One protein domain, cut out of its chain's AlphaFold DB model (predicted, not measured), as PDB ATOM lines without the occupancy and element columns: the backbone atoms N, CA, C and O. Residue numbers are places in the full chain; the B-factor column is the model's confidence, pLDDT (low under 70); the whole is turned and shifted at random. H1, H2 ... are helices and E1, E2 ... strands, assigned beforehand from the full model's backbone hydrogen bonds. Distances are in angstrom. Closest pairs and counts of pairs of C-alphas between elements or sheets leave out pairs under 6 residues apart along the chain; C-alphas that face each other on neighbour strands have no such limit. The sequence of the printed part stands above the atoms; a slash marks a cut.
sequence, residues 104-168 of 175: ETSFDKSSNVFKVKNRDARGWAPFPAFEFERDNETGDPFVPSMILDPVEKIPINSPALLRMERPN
ATOM      1  N   GLU A 104     135.347 137.366 114.999       92.38
ATOM      2  CA  GLU A 104     135.497 136.420 113.902       92.38
ATOM      3  C   GLU A 104     136.866 136.587 113.255       92.38
ATOM      4  O   GLU A 104     137.242 137.682 112.832       92.38
ATOM      5  N   THR A 105     137.585 135.472 113.154       91.44
ATOM      6  CA  THR A 105     138.858 135.375 112.447       91.44
ATOM      7  C   THR A 105     138.688 134.531 111.192       91.44
ATOM      8  O   THR A 105     138.164 133.415 111.266       91.44
ATOM      9  N   SER A 106     139.176 135.012 110.056       90.94
ATOM     10  CA  SER A 106     139.241 134.246 108.810       90.94
ATOM     11  C   SER A 106     140.639 134.318 108.204       90.94
ATOM     12  O   SER A 106     141.404 135.233 108.490       90.94
ATOM     13  N   PHE A 107     140.989 133.320 107.394       90.50
ATOM     14  CA  PHE A 107     142.265 133.263 106.687       90.50
ATOM     15  C   PHE A 107     142.008 133.211 105.185       90.50
ATOM     16  O   PHE A 107     141.361 132.281 104.692       90.50
ATOM     17  N   ASP A 108     142.507 134.213 104.472       88.56
ATOM     18  CA  ASP A 108     142.473 134.266 103.021       88.56
ATOM     19  C   ASP A 108     143.738 133.615 102.456       88.56
ATOM     20  O   ASP A 108     144.836 134.163 102.503       88.56
ATOM     21  N   LYS A 109     143.562 132.423 101.884       87.50
ATOM     22  CA  LYS A 109     144.656 131.645 101.295       87.50
ATOM     23  C   LYS A 109     145.280 132.304 100.067       87.50
ATOM     24  O   LYS A 109     146.402 131.954  99.726       87.50
ATOM     25  N   SER A 110     144.550 133.176  99.370       87.94
ATOM     26  CA  SER A 110     145.040 133.809  98.142       87.94
ATOM     27  C   SER A 110     146.027 134.935  98.436       87.94
ATOM     28  O   SER A 110     147.014 135.085  97.723       87.94
ATOM     29  N   SER A 111     145.780 135.678  99.514       86.12
ATOM     30  CA  SER A 111     146.606 136.796  99.969       86.12
ATOM     31  C   SER A 111     147.530 136.434 101.135       86.12
ATOM     32  O   SER A 111     148.404 137.222 101.465       86.12
ATOM     33  N   ASN A 112     147.377 135.248 101.736       87.81
ATOM     34  CA  ASN A 112     148.074 134.823 102.959       87.81
ATOM     35  C   ASN A 112     147.812 135.747 104.167       87.81
ATOM     36  O   ASN A 112     148.642 135.871 105.064       87.81
ATOM     37  N   VAL A 113     146.630 136.366 104.206       89.31
ATOM     38  CA  VAL A 113     146.244 137.350 105.224       89.31
ATOM     39  C   VAL A 113     145.191 136.776 106.170       89.31
ATOM     40  O   VAL A 113     144.219 136.136 105.756       89.31
ATOM     41  N   PHE A 114     145.357 137.048 107.462       90.94
ATOM     42  CA  PHE A 114     144.346 136.833 108.487       90.94
ATOM     43  C   PHE A 114     143.522 138.101 108.672       90.94
ATOM     44  O   PHE A 114     144.067 139.187 108.844       90.94
ATOM     45  N   LYS A 115     142.199 137.955 108.681       91.06
ATOM     46  CA  LYS A 115     141.253 139.051 108.903       91.06
ATOM     47  C   LYS A 115     140.563 138.864 110.238       91.06
ATOM     48  O   LYS A 115     140.109 137.761 110.547       91.06
ATOM     49  N   VAL A 116     140.449 139.945 110.999       91.81
ATOM     50  CA  VAL A 116     139.770 139.984 112.292       91.81
ATOM     51  C   VAL A 116     138.692 141.048 112.240       91.81
ATOM     52  O   VAL A 116     138.955 142.195 111.888       91.81
ATOM     53  N   LYS A 117     137.469 140.680 112.607       89.44
ATOM     54  CA  LYS A 117     136.349 141.618 112.686       89.44
ATOM     55  C   LYS A 117     135.474 141.321 113.892       89.44
ATOM     56  O   LYS A 117     135.422 140.190 114.379       89.44
ATOM     57  N   ASN A 118     134.738 142.334 114.330       89.19
ATOM     58  CA  ASN A 118     133.601 142.119 115.205       89.19
ATOM     59  C   ASN A 118     132.488 141.418 114.409       89.19
ATOM     60  O   ASN A 118     132.174 141.831 113.290       89.19
ATOM     61  N   ARG A 119     131.933 140.339 114.958       86.00
ATOM     62  CA  ARG A 119     130.797 139.636 114.346       86.00
ATOM     63  C   ARG A 119     129.492 139.994 115.046       86.00
ATOM     64  O   ARG A 119     128.520 140.301 114.366       86.00
ATOM     65  N   ASP A 120     129.491 139.972 116.374       84.25
ATOM     66  CA  ASP A 120     128.361 140.349 117.214       84.25
ATOM     67  C   ASP A 120     128.852 141.276 118.340       84.25
ATOM     68  O   ASP A 120     129.919 141.057 118.917       84.25
ATOM     69  N   ALA A 121     128.054 142.282 118.695       83.75
ATOM     70  CA  ALA A 121     128.263 143.119 119.875       83.75
ATOM     71  C   ALA A 121     126.915 143.609 120.411       83.75
ATOM     72  O   ALA A 121     126.050 144.038 119.642       83.75
ATOM     73  N   ARG A 122     126.729 143.564 121.731       83.56
ATOM     74  CA  ARG A 122     125.540 144.093 122.406       83.56
ATOM     75  C   ARG A 122     125.872 145.415 123.076       83.56
ATOM     76  O   ARG A 122     126.731 145.477 123.939       83.56
ATOM     77  N   GLY A 123     125.176 146.479 122.688       75.88
ATOM     78  CA  GLY A 123     125.250 147.770 123.381       75.88
ATOM     79  C   GLY A 123     126.523 148.596 123.151       75.88
ATOM     80  O   GLY A 123     126.568 149.735 123.606       75.88
ATOM     81  N   TRP A 124     127.513 148.086 122.409       79.25
ATOM     82  CA  TRP A 124     128.777 148.779 122.140       79.25
ATOM     83  C   TRP A 124     129.069 148.884 120.644       79.25
ATOM     84  O   TRP A 124     128.686 148.017 119.858       79.25
ATOM     85  N   ALA A 125     129.768 149.953 120.252       80.69
ATOM     86  CA  ALA A 125     130.253 150.096 118.886       80.69
ATOM     87  C   ALA A 125     131.305 149.007 118.584       80.69
ATOM     88  O   ALA A 125     132.183 148.770 119.419       80.69
ATOM     89  N   PRO A 126     131.238 148.341 117.416       82.31
ATOM     90  CA  PRO A 126     132.225 147.336 117.038       82.31
ATOM     91  C   PRO A 126     133.610 147.974 116.884       82.31
ATOM     92  O   PRO A 126     133.735 149.114 116.433       82.31
ATOM     93  N   PHE A 127     134.663 147.226 117.220       83.31
ATOM     94  CA  PHE A 127     136.027 147.658 116.913       83.31
ATOM     95  C   PHE A 127     136.282 147.592 115.391       83.31
ATOM     96  O   PHE A 127     135.697 146.733 114.716       83.31
ATOM     97  N   PRO A 128     137.149 148.464 114.839       85.12
ATOM     98  CA  PRO A 128     137.507 148.426 113.424       85.12
ATOM     99  C   PRO A 128     138.125 147.081 113.045       85.12
ATOM    100  O   PRO A 128     139.015 146.586 113.737       85.12
ATOM    101  N   ALA A 129     137.668 146.495 111.939       88.62
ATOM    102  CA  ALA A 129     138.294 145.293 111.411       88.62
ATOM    103  C   ALA A 129     139.765 145.568 111.072       88.62
ATOM    104  O   ALA A 129     140.108 146.655 110.606       88.62
ATOM    105  N   PHE A 130     140.619 144.578 111.298       88.62
ATOM    106  CA  PHE A 130     142.042 144.674 111.006       88.62
ATOM    107  C   PHE A 130     142.561 143.374 110.408       88.62
ATOM    108  O   PHE A 130     141.945 142.310 110.520       88.62
ATOM    109  N   GLU A 131     143.708 143.482 109.754       90.50
ATOM    110  CA  GLU A 131     144.356 142.387 109.052       90.50
ATOM    111  C   GLU A 131     145.785 142.212 109.570       90.50
ATOM    112  O   GLU A 131     146.444 143.180 109.956       90.50
ATOM    113  N   PHE A 132     146.250 140.969 109.614       91.06
ATOM    114  CA  PHE A 132     147.623 140.634 109.976       91.06
ATOM    115  C   PHE A 132     148.107 139.425 109.174       91.06
ATOM    116  O   PHE A 132     147.318 138.614 108.692       91.06
ATOM    117  N   GLU A 133     149.416 139.288 109.047       91.50
ATOM    118  CA  GLU A 133     150.088 138.139 108.450       91.50
ATOM    119  C   GLU A 133     150.812 137.343 109.539       91.50
ATOM    120  O   GLU A 133     150.960 137.800 110.674       91.50
ATOM    121  N   ARG A 134     151.248 136.123 109.219       90.44
ATOM    122  CA  ARG A 134     152.093 135.329 110.118       90.44
ATOM    123  C   ARG A 134     153.420 135.063 109.452       90.44
ATOM    124  O   ARG A 134     153.465 134.693 108.281       90.44
ATOM    125  N   ASP A 135     154.483 135.241 110.215       88.88
ATOM    126  CA  ASP A 135     155.817 134.903 109.764       88.88
ATOM    127  C   ASP A 135     155.913 133.379 109.585       88.88
ATOM    128  O   ASP A 135     155.530 132.607 110.466       88.88
ATOM    129  N   ASN A 136     156.366 132.938 108.411       85.81
ATOM    130  CA  ASN A 136     156.348 131.520 108.047       85.81
ATOM    131  C   ASN A 136     157.383 130.686 108.820       85.81
ATOM    132  O   ASN A 136     157.253 129.463 108.861       85.81
ATOM    133  N   GLU A 137     158.401 131.316 109.411       87.88
ATOM    134  CA  GLU A 137     159.474 130.627 110.133       87.88
ATOM    135  C   GLU A 137     159.182 130.550 111.637       87.88
ATOM    136  O   GLU A 137     159.332 129.496 112.256       87.88
ATOM    137  N   THR A 138     158.731 131.656 112.223       90.12
ATOM    138  CA  THR A 138     158.469 131.801 113.664       90.12
ATOM    139  C   THR A 138     157.015 131.509 114.035       90.12
ATOM    140  O   THR A 138     156.739 131.053 115.145       90.12
ATOM    141  N   GLY A 139     156.072 131.731 113.114       86.69
ATOM    142  CA  GLY A 139     154.630 131.659 113.364       86.69
ATOM    143  C   GLY A 139     154.049 132.895 114.061       86.69
ATOM    144  O   GLY A 139     152.846 132.904 114.375       86.69
ATOM    145  N   ASP A 140     154.866 133.921 114.302       88.81
ATOM    146  CA  ASP A 140     154.463 135.139 114.999       88.81
ATOM    147  C   ASP A 140     153.583 136.029 114.107       88.81
ATOM    148  O   ASP A 140     153.821 136.134 112.899       88.81
ATOM    149  N   PRO A 141     152.532 136.660 114.664       90.50
ATOM    150  CA  PRO A 141     151.699 137.586 113.913       90.50
ATOM    151  C   PRO A 141     152.410 138.933 113.716       90.50
ATOM    152  O   PRO A 141     152.985 139.481 114.656       90.50
ATOM    153  N   PHE A 142     152.298 139.513 112.522       87.44
ATOM    154  CA  PHE A 142     152.766 140.867 112.225       87.44
ATOM    155  C   PHE A 142     151.761 141.620 111.345       87.44
ATOM    156  O   PHE A 142     151.049 141.028 110.539       87.44
ATOM    157  N   VAL A 143     151.694 142.943 111.499       84.00
ATOM    158  CA  VAL A 143     150.925 143.811 110.596       84.00
ATOM    159  C   VAL A 143     151.904 144.381 109.569       84.00
ATOM    160  O   VAL A 143     152.877 145.022 109.980       84.00
ATOM    161  N   PRO A 144     151.699 144.166 108.256       68.00
ATOM    162  CA  PRO A 144     152.558 144.746 107.232       68.00
ATOM    163  C   PRO A 144     152.622 146.269 107.378       68.00
ATOM    164  O   PRO A 144     151.601 146.943 107.515       68.00
ATOM    165  N   SER A 145     153.828 146.834 107.314       58.38
ATOM    166  CA  SER A 145     154.081 148.264 107.549       58.38
ATOM    167  C   SER A 145     153.333 149.209 106.600       58.38
ATOM    168  O   SER A 145     153.249 150.397 106.885       58.38
ATOM    169  N   MET A 146     152.789 148.706 105.485       54.12
ATOM    170  CA  MET A 146     151.977 149.483 104.540       54.12
ATOM    171  C   MET A 146     150.507 149.675 104.964       54.12
ATOM    172  O   MET A 146     149.807 150.434 104.305       54.12
ATOM    173  N   ILE A 147     150.031 149.009 106.026       55.16
ATOM    174  CA  ILE A 147     148.630 149.087 106.504       55.16
ATOM    175  C   ILE A 147     148.483 150.022 107.718       55.16
ATOM    176  O   ILE A 147     147.382 150.447 108.061       55.16
ATOM    177  N   LEU A 148     149.590 150.389 108.366       45.69
ATOM    178  CA  LEU A 148     149.567 151.378 109.436       45.69
ATOM    179  C   LEU A 148     149.498 152.780 108.821       45.69
ATOM    180  O   LEU A 148     150.532 153.410 108.592       45.69
ATOM    181  N   ASP A 149     148.284 153.308 108.638       49.34
ATOM    182  CA  ASP A 149     148.112 154.750 108.820       49.34
ATOM    183  C   ASP A 149     148.749 155.087 110.176       49.34
ATOM    184  O   ASP A 149     148.535 154.335 111.137       49.34
ATOM    185  N   PRO A 150     149.601 156.126 110.274       47.16
ATOM    186  CA  PRO A 150     150.273 156.449 111.522       47.16
ATOM    187  C   PRO A 150     149.195 156.588 112.585       47.16
ATOM    188  O   PRO A 150     148.399 157.522 112.523       47.16
ATOM    189  N   VAL A 151     149.144 155.619 113.508       49.84
ATOM    190  CA  VAL A 151     148.162 155.583 114.590       49.84
ATOM    191  C   VAL A 151     148.217 156.954 115.227       49.84
ATOM    192  O   VAL A 151     149.242 157.325 115.808       49.84
ATOM    193  N   GLU A 152     147.152 157.733 115.037       46.81
ATOM    194  CA  GLU A 152     147.025 159.034 115.662       46.81
ATOM    195  C   GLU A 152     147.176 158.747 117.151       46.81
ATOM    196  O   GLU A 152     146.379 158.005 117.731       46.81
ATOM    197  N   LYS A 153     148.305 159.169 117.732       43.78
ATOM    198  CA  LYS A 153     148.636 158.830 119.113       43.78
ATOM    199  C   LYS A 153     147.488 159.356 119.955       43.78
ATOM    200  O   LYS A 153     147.408 160.567 120.154       43.78
ATOM    201  N   ILE A 154     146.612 158.472 120.437       46.16
ATOM    202  CA  ILE A 154     145.585 158.860 121.395       46.16
ATOM    203  C   ILE A 154     146.365 159.479 122.554       46.16
ATOM    204  O   ILE A 154     147.212 158.791 123.136       46.16
ATOM    205  N   PRO A 155     146.178 160.778 122.852       45.72
ATOM    206  CA  PRO A 155     146.919 161.414 123.920       45.72
ATOM    207  C   PRO A 155     146.700 160.598 125.187       45.72
ATOM    208  O   PRO A 155     145.563 160.252 125.506       45.72
ATOM    209  N   ILE A 156     147.775 160.305 125.917       51.19
ATOM    210  CA  ILE A 156     147.728 159.528 127.169       51.19
ATOM    211  C   ILE A 156     146.748 160.179 128.177       51.19
ATOM    212  O   ILE A 156     146.190 159.508 129.035       51.19
ATOM    213  N   ASN A 157     146.446 161.470 127.987       50.66
ATOM    214  CA  ASN A 157     145.490 162.262 128.761       50.66
ATOM    215  C   ASN A 157     144.074 162.342 128.147       50.66
ATOM    216  O   ASN A 157     143.314 163.251 128.481       50.66
ATOM    217  N   SER A 158     143.703 161.452 127.222       45.88
ATOM    218  CA  SER A 158     142.338 161.415 126.688       45.88
ATOM    219  C   SER A 158     141.344 161.071 127.809       45.88
ATOM    220  O   SER A 158     141.559 160.088 128.524       45.88
ATOM    221  N   PRO A 159     140.219 161.801 127.952       50.31
ATOM    222  CA  PRO A 159     139.177 161.493 128.936       50.31
ATOM    223  C   PRO A 159     138.649 160.050 128.846       50.31
ATOM    224  O   PRO A 159     138.157 159.507 129.833       50.31
ATOM    225  N   ALA A 160     138.771 159.417 127.673       48.91
ATOM    226  CA  ALA A 160     138.412 158.017 127.454       48.91
ATOM    227  C   ALA A 160     139.307 157.032 128.230       48.91
ATOM    228  O   ALA A 160     138.812 156.003 128.678       48.91
ATOM    229  N   LEU A 161     140.588 157.363 128.439       42.78
ATOM    230  CA  LEU A 161     141.521 156.564 129.245       42.78
ATOM    231  C   LEU A 161     141.346 156.835 130.747       42.78
ATOM    232  O   LEU A 161     141.444 155.903 131.538       42.78
ATOM    233  N   LEU A 162     140.991 158.066 131.144       44.66
ATOM    234  CA  LEU A 162     140.625 158.382 132.537       44.66
ATOM    235  C   LEU A 162     139.346 157.654 132.992       44.66
ATOM    236  O   LEU A 162     139.210 157.317 134.162       44.66
ATOM    237  N   ARG A 163     138.417 157.363 132.072       45.50
ATOM    238  CA  ARG A 163     137.220 156.546 132.350       45.50
ATOM    239  C   ARG A 163     137.499 155.050 132.528       45.50
ATOM    240  O   ARG A 163     136.573 154.318 132.857       45.50
ATOM    241  N   MET A 164     138.737 154.594 132.319       42.97
ATOM    242  CA  MET A 164     139.158 153.224 132.637       42.97
ATOM    243  C   MET A 164     139.617 153.071 134.096       42.97
ATOM    244  O   MET A 164     140.109 152.005 134.471       42.97
ATOM    245  N   GLU A 165     139.460 154.096 134.942       46.16
ATOM    246  CA  GLU A 165     139.466 153.868 136.385       46.16
ATOM    247  C   GLU A 165     138.281 152.971 136.758       46.16
ATOM    248  O   GLU A 165     137.141 153.181 136.340       46.16
ATOM    249  N   ARG A 166     138.594 151.899 137.490       54.38
ATOM    250  CA  ARG A 166     137.654 150.823 137.808       54.38
ATOM    251  C   ARG A 166     136.469 151.397 138.591       54.38
ATOM    252  O   ARG A 166     136.716 152.065 139.596       54.38
ATOM    253  N   PRO A 167     135.219 151.070 138.231       50.72
ATOM    254  CA  PRO A 167     134.112 151.223 139.163       50.72
ATOM    255  C   PRO A 167     134.453 150.475 140.455       50.72
ATOM    256  O   PRO A 167     134.979 149.353 140.416       50.72
ATOM    257  N   ASN A 168     134.186 151.088 141.604       50.62
ATOM    258  CA  ASN A 168     134.267 150.387 142.874       50.62
ATOM    259  C   ASN A 168     133.268 149.228 142.862       50.62
ATOM    260  O   ASN A 168     132.212 149.304 142.241       50.62
TER     261      ASN A 168
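What this domain is: This is residues 104 to 168 of the 175 residues of an uncharacterized protein of Spirochaetales bacterium (UniProt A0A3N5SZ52). With little regular structure, this is a small, strongly twisted wall of three strands, from which a long tail, residues 148 to 168 with the short H1, sticks out. You have 65 printed residues with E1, E2, E3 and H1 in that order, mostly strand, only 23 residues being in named elements. The strands form a meander, each the antiparallel neighbour of the one before. The whole is only just loose, close to extended: radius of gyration of the C-alphas 16.0 A, spans 46 by 28 by 21 A.

Where its parts are: Find C-alpha 104 at (135.497, 136.420, 113.902), where E1, residues 104 to 108, begins. E2, residues 113 to 121, runs 23.9 A; E3 is residues 130 to 134. H1, residues 159 to 162, ends at (140.625, 158.382, 132.537).

How they stand to each other: Hairpin E1 and E2 has N 106 and O 115 within hydrogen-bond range, 2.9 A. Hairpin E2 and E3 has N 114 and O 132, 2.8 A. H1, too short for an O i to N i+4 pair, is not on the sheet.

The domain as a whole: The printed part has no cut. The link E3 to H1 is long, 24 residues. Residues 144 to 168 have pLDDT under 70.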